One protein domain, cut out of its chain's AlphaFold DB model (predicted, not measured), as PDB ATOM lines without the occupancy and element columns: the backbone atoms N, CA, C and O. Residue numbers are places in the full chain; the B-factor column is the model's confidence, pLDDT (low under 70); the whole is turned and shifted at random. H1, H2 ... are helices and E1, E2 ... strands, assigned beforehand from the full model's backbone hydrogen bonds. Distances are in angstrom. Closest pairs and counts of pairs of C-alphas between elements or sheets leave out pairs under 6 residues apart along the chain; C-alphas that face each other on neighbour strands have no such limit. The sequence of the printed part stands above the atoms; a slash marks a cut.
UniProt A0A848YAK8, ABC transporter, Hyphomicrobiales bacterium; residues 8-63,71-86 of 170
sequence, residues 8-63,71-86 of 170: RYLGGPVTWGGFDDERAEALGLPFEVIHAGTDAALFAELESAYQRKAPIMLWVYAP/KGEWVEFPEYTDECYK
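Overview. This is residues 8 to 63 and 71 to 86 of the 170 residues of the protein "ABC transporter" of Hyphomicrobiales bacterium (UniProt A0A848YAK8). A small two-strand parallel sheet, E1 and E2, has the short helix H1 over one face, mostly over E2, and the longer helix H2 past E1, towards the other face; after H2 the backbone folds back so that residues 57 to 58 pair with E1, and after the cut residues 71 to 86 are a long stretch with no named element, of which residues 79 to 84 stick out. The printed part has 72 residues with two named strands and two named helices, in the order E1, H1, E2, H2, and the sheet E1, E2 is all parallel. The class is mixed, helices and strands, with 29 residues, under half of those printed, in named elements. The whole is only just compact, close to loose, with a radius of gyration of the C-alphas of 12.9 A; it is only just elongated, spanning 39 by 26 by 23 A.

Along the chain. E1 is residues 8 to 11, starting at C-alpha 8 at (126.816, 138.376, 105.388), and is 9.1 A long. H1 follows as residues 20 to 26, 9.8 A long. E2 is residues 31 to 35, 12.5 A long. H2 is residues 39 to 51, 18.5 A long, and ends at C-alpha 51 at (120.151, 142.380, 89.228).

Arrangement. E1 and E2 are parallel neighbours, with 35 degrees between their directions. N 9 and O 32 are within hydrogen-bond range at 2.9 A, and so are N 34 and O 9 at 2.8 A. E1, H1 and E2 form a strand-helix-strand unit, two parallel neighbour strands with a helix between them along the chain, and its crossover is right-handed. The closest C-alphas of H1 and E2, those of Asp 21 and Val 33, are 5.9 A apart. The closest C-alphas of E1 and H2, those of Leu 10 and Leu 42, are 7.3 A apart. H1 and H2 are apart. Residues 57 to 58 make a short parallel pairing with residues 9 to 10 of E1. In H1 and H2 every O i to N i+4 pair is within hydrogen-bond range.

Size, cuts and confidence. The two C-alphas farthest apart, those of Arg 52 and Lys 86, are separated by 40.3 A. Residues 64 to 70 are not printed, and C-alphas 63 and 71 are 14.9 A apart across that cut. The links H1 to E2 and E2 to H2 are tight, and the link E1 to H1 is short. Residues 52 to 63 and 71 to 86 hold no named element, and residues 79 to 84 stand free. The mean pLDDT of the printed part is 94.4, and no printed residue is under 70.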
ATOM      1  N   ARG A   8     128.001 137.698 104.844       95.62
ATOM      2  CA  ARG A   8     126.816 138.376 105.388       95.62
ATOM      3  C   ARG A   8     125.584 137.495 105.228       95.62
ATOM      4  O   ARG A   8     125.263 137.099 104.109       95.62
ATOM      5  N   TYR A   9     124.900 137.229 106.337       95.81
ATOM      6  CA  TYR A   9     123.550 136.680 106.359       95.81
ATOM      7  C   TYR A   9     122.578 137.836 106.606       95.81
ATOM      8  O   TYR A   9     122.527 138.391 107.697       95.81
ATOM      9  N   LEU A  10     121.809 138.223 105.591       96.38
ATOM     10  CA  LEU A  10     120.783 139.247 105.749       96.38
ATOM     11  C   LEU A  10     119.532 138.671 106.440       96.38
ATOM     12  O   LEU A  10     118.688 138.044 105.801       96.38
ATOM     13  N   GLY A  11     119.429 138.860 107.754       95.25
ATOM     14  CA  GLY A  11     118.299 138.433 108.579       95.25
ATOM     15  C   GLY A  11     117.043 139.285 108.362       95.25
ATOM     16  O   GLY A  11     117.113 140.429 107.902       95.25
ATOM     17  N   GLY A  12     115.876 138.742 108.720       94.44
ATOM     18  CA  GLY A  12     114.625 139.509 108.746       94.44
ATOM     19  C   GLY A  12     114.619 140.563 109.865       94.44
ATOM     20  O   GLY A  12     115.510 140.548 110.712       94.44
ATOM     21  N   PRO A  13     113.631 141.474 109.917       93.81
ATOM     22  CA  PRO A  13     113.446 142.378 111.048       93.81
ATOM     23  C   PRO A  13     113.509 141.670 112.402       93.81
ATOM     24  O   PRO A  13     112.901 140.621 112.594       93.81
ATOM     25  N   VAL A  14     114.195 142.284 113.369       89.94
ATOM     26  CA  VAL A  14     114.432 141.712 114.713       89.94
ATOM     27  C   VAL A  14     113.136 141.316 115.431       89.94
ATOM     28  O   VAL A  14     113.111 140.389 116.234       89.94
ATOM     29  N   THR A  15     112.027 141.989 115.115       88.94
ATOM     30  CA  THR A  15     110.700 141.713 115.681       88.94
ATOM     31  C   THR A  15     110.043 140.440 115.146       88.94
ATOM     32  O   THR A  15     109.037 140.006 115.703       88.94
ATOM     33  N   TRP A  16     110.574 139.834 114.082       89.00
ATOM     34  CA  TRP A  16     110.063 138.576 113.528       89.00
ATOM     35  C   TRP A  16     110.635 137.348 114.244       89.00
ATOM     36  O   TRP A  16     110.049 136.267 114.171       89.00
ATOM     37  N   GLY A  17     111.746 137.520 114.966       82.00
ATOM     38  CA  GLY A  17     112.447 136.444 115.658       82.00
ATOM     39  C   GLY A  17     113.018 135.394 114.700       82.00
ATOM     40  O   GLY A  17     113.304 135.662 113.535       82.00
ATOM     41  N   GLY A  18     113.172 134.164 115.193       85.62
ATOM     42  CA  GLY A  18     113.597 133.019 114.382       85.62
ATOM     43  C   GLY A  18     115.027 132.528 114.627       85.62
ATOM     44  O   GLY A  18     115.428 131.572 113.957       85.62
ATOM     45  N   PHE A  19     115.729 133.115 115.595       94.06
ATOM     46  CA  PHE A  19     116.999 132.623 116.138       94.06
ATOM     47  C   PHE A  19     118.109 132.483 115.087       94.06
ATOM     48  O   PHE A  19     118.699 131.415 114.927       94.06
ATOM     49  N   ASP A  20     118.287 133.504 114.246       95.19
ATOM     50  CA  ASP A  20     119.289 133.465 113.174       95.19
ATOM     51  C   ASP A  20     120.702 133.701 113.711       95.19
ATOM     52  O   ASP A  20     121.618 132.991 113.292       95.19
ATOM     53  N   ASP A  21     120.866 134.621 114.666       95.88
ATOM     54  CA  ASP A  21     122.125 134.854 115.378       95.88
ATOM     55  C   ASP A  21     122.560 133.606 116.144       95.88
ATOM     56  O   ASP A  21     123.669 133.114 115.946       95.88
ATOM     57  N   GLU A  22     121.655 133.035 116.945       96.06
ATOM     58  CA  GLU A  22     121.933 131.841 117.738       96.06
ATOM     59  C   GLU A  22     122.237 130.642 116.844       96.06
ATOM     60  O   GLU A  22     123.165 129.895 117.132       96.06
ATOM     61  N   ARG A  23     121.524 130.470 115.719       96.75
ATOM     62  CA  ARG A  23     121.845 129.408 114.752       96.75
ATOM     63  C   ARG A  23     123.232 129.606 114.151       96.75
ATOM     64  O   ARG A  23     123.978 128.636 114.018       96.75
ATOM     65  N   ALA A  24     123.575 130.833 113.753       96.44
ATOM     66  CA  ALA A  24     124.880 131.130 113.171       96.44
ATOM     67  C   ALA A  24     126.014 130.872 114.171       96.44
ATOM     68  O   ALA A  24     127.036 130.300 113.793       96.44
ATOM     69  N   GLU A  25     125.812 131.232 115.438       96.81
ATOM     70  CA  GLU A  25     126.756 130.965 116.519       96.81
ATOM     71  C   GLU A  25     126.857 129.463 116.829       96.81
ATOM     72  O   GLU A  25     127.956 128.909 116.841       96.81
ATOM     73  N   ALA A  26     125.722 128.775 116.996       97.31
ATOM     74  CA  ALA A  26     125.663 127.360 117.359       97.31
ATOM     75  C   ALA A  26     126.267 126.436 116.309       97.31
ATOM     76  O   ALA A  26     126.954 125.477 116.661       97.31
ATOM     77  N   LEU A  27     126.097 126.767 115.032       97.00
ATOM     78  CA  LEU A  27     126.721 126.044 113.929       97.00
ATOM     79  C   LEU A  27     128.140 126.533 113.600       97.00
ATOM     80  O   LEU A  27     128.765 125.989 112.689       97.00
ATOM     81  N   GLY A  28     128.655 127.554 114.296       96.25
ATOM     82  CA  GLY A  28     129.972 128.129 114.022       96.25
ATOM     83  C   GLY A  28     130.102 128.657 112.591       96.25
ATOM     84  O   GLY A  28     131.155 128.518 111.964       96.25
ATOM     85  N   LEU A  29     129.022 129.215 112.038       96.06
ATOM     86  CA  LEU A  29     128.988 129.641 110.645       96.06
ATOM     87  C   LEU A  29     129.945 130.820 110.419       96.06
ATOM     88  O   LEU A  29     130.004 131.746 111.234       96.06
ATOM     89  N   PRO A  30     130.641 130.875 109.269       96.19
ATOM     90  CA  PRO A  30     131.504 131.998 108.909       96.19
ATOM     91  C   PRO A  30     130.684 133.200 108.406       96.19
ATOM     92  O   PRO A  30     131.048 133.839 107.418       96.19
ATOM     93  N   PHE A  31     129.563 133.496 109.063       96.50
ATOM     94  CA  PHE A  31     128.624 134.548 108.699       96.50
ATOM     95  C   PHE A  31     128.351 135.473 109.880       96.50
ATOM     96  O   PHE A  31     128.336 135.056 111.036       96.50
ATOM     97  N   GLU A  32     128.141 136.743 109.571       95.88
ATOM     98  CA  GLU A  32     127.566 137.725 110.479       95.88
ATOM     99  C   GLU A  32     126.117 137.982 110.063       95.88
ATOM    100  O   GLU A  32     125.838 138.223 108.879       95.88
ATOM    101  N   VAL A  33     125.197 137.882 111.024       96.31
ATOM    102  CA  VAL A  33     123.773 138.135 110.803       96.31
ATOM    103  C   VAL A  33     123.526 139.634 110.905       96.31
ATOM    104  O   VAL A  33     123.825 140.266 111.911       96.31
ATOM    105  N   ILE A  34     122.992 140.214 109.834       95.88
ATOM    106  CA  ILE A  34     122.632 141.629 109.761       95.88
ATOM    107  C   ILE A  34     121.136 141.705 109.506       95.88
ATOM    108  O   ILE A  34     120.672 141.304 108.440       95.88
ATOM    109  N   HIS A  35     120.380 142.225 110.466       95.50
ATOM    110  CA  HIS A  35     118.927 142.325 110.354       95.50
ATOM    111  C   HIS A  35     118.504 143.519 109.505       95.50
ATOM    112  O   HIS A  35     118.883 144.663 109.770       95.50
ATOM    113  N   ALA A  36     117.659 143.266 108.508       95.12
ATOM    114  CA  ALA A  36     116.998 144.331 107.775       95.12
ATOM    115  C   ALA A  36     116.039 145.104 108.695       95.12
ATOM    116  O   ALA A  36     115.291 144.515 109.470       95.12
ATOM    117  N   GLY A  37     115.997 146.435 108.576       93.69
ATOM    118  CA  GLY A  37     115.083 147.253 109.385       93.69
ATOM    119  C   GLY A  37     113.601 147.063 109.032       93.69
ATOM    120  O   GLY A  37     112.731 147.316 109.862       93.69
ATOM    121  N   THR A  38     113.300 146.626 107.805       93.69
ATOM    122  CA  THR A  38     111.935 146.385 107.305       93.69
ATOM    123  C   THR A  38     111.916 145.247 106.280       93.69
ATOM    124  O   THR A  38     112.942 144.952 105.666       93.69
ATOM    125  N   ASP A  39     110.733 144.671 106.047       91.81
ATOM    126  CA  ASP A  39     110.458 143.753 104.928       91.81
ATOM    127  C   ASP A  39     110.884 144.358 103.577       91.81
ATOM    128  O   ASP A  39     111.632 143.755 102.810       91.81
ATOM    129  N   ALA A  40     110.508 145.617 103.340       91.31
ATOM    130  CA  ALA A  40     110.839 146.316 102.105       91.31
ATOM    131  C   ALA A  40     112.358 146.455 101.896       91.31
ATOM    132  O   ALA A  40     112.841 146.273 100.780       91.31
ATOM    133  N   ALA A  41     113.120 146.747 102.955       94.56
ATOM    134  CA  ALA A  41     114.578 146.847 102.877       94.56
ATOM    135  C   ALA A  41     115.227 145.486 102.572       94.56
ATOM    136  O   ALA A  41     116.082 145.406 101.691       94.56
ATOM    137  N   LEU A  42     114.773 144.419 103.239       95.62
ATOM    138  CA  LEU A  42     115.239 143.045 103.021       95.62
ATOM    139  C   LEU A  42     115.138 142.645 101.544       95.62
ATOM    140  O   LEU A  42     116.106 142.179 100.938       95.62
ATOM    141  N   PHE A  43     113.974 142.871 100.938       95.06
ATOM    142  CA  PHE A  43     113.735 142.457  99.561       95.06
ATOM    143  C   PHE A  43     114.242 143.453  98.509       95.06
ATOM    144  O   PHE A  43     114.539 143.043  97.385       95.06
ATOM    145  N   ALA A  44     114.428 144.730  98.852       94.81
ATOM    146  CA  ALA A  44     115.157 145.670  97.999       94.81
ATOM    147  C   ALA A  44     116.633 145.264  97.857       94.81
ATOM    148  O   ALA A  44     117.202 145.351  96.766       94.81
ATOM    149  N   GLU A  45     117.252 144.773  98.933       95.94
ATOM    150  CA  GLU A  45     118.603 144.217  98.873       95.94
ATOM    151  C   GLU A  45     118.676 142.938  98.031       95.94
ATOM    152  O   GLU A  45     119.607 142.800  97.231       95.94
ATOM    153  N   LEU A  46     117.676 142.050  98.135       96.69
ATOM    154  CA  LEU A  46     117.552 140.883  97.256       96.69
ATOM    155  C   LEU A  46     117.509 141.283  95.781       96.69
ATOM    156  O   LEU A  46     118.302 140.786  94.985       96.69
ATOM    157  N   GLU A  47     116.612 142.201  95.419       95.56
ATOM    158  CA  GLU A  47     116.477 142.705  94.050       95.56
ATOM    159  C   GLU A  47     117.810 143.274  93.543       95.56
ATOM    160  O   GLU A  47     118.289 142.917  92.467       95.56
ATOM    161  N   SER A  48     118.440 144.120  94.358       96.69
ATOM    162  CA  SER A  48     119.715 144.778  94.073       96.69
ATOM    163  C   SER A  48     120.846 143.769  93.828       96.69
ATOM    164  O   SER A  48     121.611 143.906  92.868       96.69
ATOM    165  N   ALA A  49     120.948 142.730  94.664       96.69
ATOM    166  CA  ALA A  49     121.928 141.661  94.504       96.69
ATOM    167  C   ALA A  49     121.646 140.810  93.259       96.69
ATOM    168  O   ALA A  49     122.558 140.567  92.467       96.69
ATOM    169  N   TYR A  50     120.385 140.430  93.043       95.81
ATOM    170  CA  TYR A  50     119.965 139.609  91.911       95.81
ATOM    171  C   TYR A  50     120.244 140.302  90.569       95.81
ATOM    172  O   TYR A  50     120.847 139.706  89.675       95.81
ATOM    173  N   GLN A  51     119.897 141.587  90.439       96.00
ATOM    174  CA  GLN A  51     120.151 142.380  89.228       96.00
ATOM    175  C   GLN A  51     121.646 142.499  88.906       96.00
ATOM    176  O   GLN A  51     122.044 142.412  87.744       96.00
ATOM    177  N   ARG A  52     122.488 142.660  89.933       97.31
ATOM    178  CA  ARG A  52     123.948 142.725  89.773       97.31
ATOM    179  C   ARG A  52     124.626 141.356  89.722       97.31
ATOM    180  O   ARG A  52     125.848 141.311  89.607       97.31
ATOM    181  N   LYS A  53     123.867 140.257  89.808       96.31
ATOM    182  CA  LYS A  53     124.385 138.880  89.897       96.31
ATOM    183  C   LYS A  53     125.397 138.700  91.037       96.31
ATOM    184  O   LYS A  53     126.374 137.967  90.901       96.31
ATOM    185  N   ALA A  54     125.181 139.400  92.148       95.69
ATOM    186  CA  ALA A  54     125.996 139.271  93.346       95.69
ATOM    187  C   ALA A  54     125.469 138.120  94.223       95.69
ATOM    188  O   ALA A  54     124.251 137.941  94.308       95.69
ATOM    189  N   PRO A  55     126.348 137.354  94.895       94.56
ATOM    190  CA  PRO A  55     125.913 136.337  95.845       94.56
ATOM    191  C   PRO A  55     125.195 136.994  97.029       94.56
ATOM    192  O   PRO A  55     125.646 138.018  97.547       94.56
ATOM    193  N   ILE A  56     124.091 136.393  97.468       95.69
ATOM    194  CA  ILE A  56     123.333 136.841  98.634       95.69
ATOM    195  C   ILE A  56     122.755 135.639  99.382       95.69
ATOM    196  O   ILE A  56     122.209 134.724  98.772       95.69
ATOM    197  N   MET A  57     122.872 135.666 100.708       95.88
ATOM    198  CA  MET A  57     122.170 134.772 101.622       95.88
ATOM    199  C   MET A  57     121.293 135.635 102.522       95.88
ATOM    200  O   MET A  57     121.789 136.563 103.167       95.88
ATOM    201  N   LEU A  58     119.990 135.369 102.533       95.50
ATOM    202  CA  LEU A  58     119.027 136.191 103.254       95.50
ATOM    203  C   LEU A  58     117.867 135.373 103.804       95.50
ATOM    204  O   LEU A  58     117.618 134.245 103.381       95.50
ATOM    205  N   TRP A  59     117.151 135.965 104.748       94.56
ATOM    206  CA  TRP A  59     115.950 135.403 105.334       94.56
ATOM    207  C   TRP A  59     114.762 135.544 104.381       94.56
ATOM    208  O   TRP A  59     114.463 136.633 103.901       94.56
ATOM    209  N   VAL A  60     114.059 134.450 104.113       93.12
ATOM    210  CA  VAL A  60     112.840 134.438 103.297       93.12
ATOM    211  C   VAL A  60     111.879 133.377 103.835       93.12
ATOM    212  O   VAL A  60     112.275 132.494 104.595       93.12
ATOM    213  N   TYR A  61     110.606 133.466 103.456       90.25
ATOM    214  CA  TYR A  61     109.543 132.552 103.862       90.25
ATOM    215  C   TYR A  61     108.624 132.233 102.681       90.25
ATOM    216  O   TYR A  61     108.623 132.929 101.666       90.25
ATOM    217  N   ALA A  62     107.841 131.164 102.816       88.69
ATOM    218  CA  ALA A  62     106.785 130.809 101.879       88.69
ATOM    219  C   ALA A  62     105.473 130.548 102.647       88.69
ATOM    220  O   ALA A  62     105.515 129.884 103.687       88.69
ATOM    221  N   PRO A  63     104.313 131.022 102.152       90.56
ATOM    222  CA  PRO A  63     104.114 131.735 100.884       90.56
ATOM    223  C   PRO A  63     104.583 133.201 100.922       90.56
ATOM    224  O   PRO A  63     104.333 133.913 101.888       90.56
ATOM    225  N   LYS A  71     114.850 133.184  91.119       92.00
ATOM    226  CA  LYS A  71     115.403 131.829  91.163       92.00
ATOM    227  C   LYS A  71     116.409 131.743  92.309       92.00
ATOM    228  O   LYS A  71     117.355 132.527  92.341       92.00
ATOM    229  N   GLY A  72     116.206 130.792  93.209       91.94
ATOM    230  CA  GLY A  72     117.071 130.527  94.352       91.94
ATOM    231  C   GLY A  72     116.769 129.161  94.957       91.94
ATOM    232  O   GLY A  72     115.898 128.442  94.468       91.94
ATOM    233  N   GLU A  73     117.489 128.823  96.018       94.06
ATOM    234  CA  GLU A  73     117.370 127.554  96.737       94.06
ATOM    235  C   GLU A  73     117.324 127.823  98.244       94.06
ATOM    236  O   GLU A  73     117.802 128.861  98.715       94.06
ATOM    237  N   TRP A  74     116.722 126.903  98.996       93.38
ATOM    238  CA  TRP A  74     116.720 126.962 100.454       93.38
ATOM    239  C   TRP A  74     118.069 126.486 100.988       93.38
ATOM    240  O   TRP A  74     118.659 125.541 100.469       93.38
ATOM    241  N   VAL A  75     118.564 127.143 102.037       94.94
ATOM    242  CA  VAL A  75     119.725 126.633 102.770       94.94
ATOM    243  C   VAL A  75     119.263 125.446 103.611       94.94
ATOM    244  O   VAL A  75     118.471 125.610 104.539       94.94
ATOM    245  N   GLU A  76     119.776 124.264 103.286       94.50
ATOM    246  CA  GLU A  76     119.489 123.018 103.997       94.50
ATOM    247  C   GLU A  76     120.320 122.939 105.287       94.50
ATOM    248  O   GLU A  76     121.417 122.380 105.332       94.50
ATOM    249  N   PHE A  77     119.805 123.563 106.345       95.25
ATOM    250  CA  PHE A  77     120.294 123.365 107.709       95.25
ATOM    251  C   PHE A  77     119.939 121.955 108.222       95.25
ATOM    252  O   PHE A  77     119.086 121.292 107.629       95.25
ATOM    253  N   PRO A  78     120.535 121.492 109.341       95.81
ATOM    254  CA  PRO A  78     120.092 120.257 109.992       95.81
ATOM    255  C   PRO A  78     118.579 120.267 110.231       95.81
ATOM    256  O   PRO A  78     118.002 121.323 110.469       95.81
ATOM    257  N   GLU A  79     117.918 119.115 110.153       94.31
ATOM    258  CA  GLU A  79     116.457 119.061 110.247       94.31
ATOM    259  C   GLU A  79     115.946 119.636 111.580       94.31
ATOM    260  O   GLU A  79     116.521 119.404 112.645       94.31
ATOM    261  N   TYR A  80     114.854 120.401 111.518       94.31
ATOM    262  CA  TYR A  80     114.205 120.935 112.709       94.31
ATOM    263  C   TYR A  80     113.596 119.816 113.564       94.31
ATOM    264  O   TYR A  80     112.806 119.013 113.067       94.31
ATOM    265  N   THR A  81     113.841 119.862 114.876       94.06
ATOM    266  CA  THR A  81     113.008 119.177 115.873       94.06
ATOM    267  C   THR A  81     112.711 120.098 117.057       94.06
ATOM    268  O   THR A  81     113.420 121.079 117.303       94.06
ATOM    269  N   ASP A  82     111.667 119.774 117.821       94.38
ATOM    270  CA  ASP A  82     111.316 120.502 119.043       94.38
ATOM    271  C   ASP A  82     112.463 120.476 120.069       94.38
ATOM    272  O   ASP A  82     112.675 121.452 120.787       94.38
ATOM    273  N   GLU A  83     113.200 119.366 120.144       96.00
ATOM    274  CA  GLU A  83     114.324 119.152 121.057       96.00
ATOM    275  C   GLU A  83     115.529 120.010 120.679       96.00
ATOM    276  O   GLU A  83     116.124 120.606 121.567       96.00
ATOM    277  N   CYS A  84     115.837 120.176 119.388       96.25
ATOM    278  CA  CYS A  84     116.921 121.062 118.938       96.25
ATOM    279  C   CYS A  84     116.764 122.505 119.463       96.25
ATOM    280  O   CYS A  84     117.741 123.203 119.725       96.25
ATOM    281  N   TYR A  85     115.523 122.959 119.646       94.56
ATOM    282  CA  TYR A  85     115.221 124.297 120.160       94.56
ATOM    283  C   TYR A  85     115.138 124.363 121.696       94.56
ATOM    284  O   TYR A  85     115.123 125.458 122.252       94.56
ATOM    285  N   LYS A  86     115.034 123.225 122.394       95.06
ATOM    286  CA  LYS A  86     114.748 123.169 123.844       95.06
ATOM    287  C   LYS A  86     115.863 122.526 124.669       95.06
ATOM    288  O   LYS A  86     115.984 122.845 125.850       95.06
TER     289      LYS A  86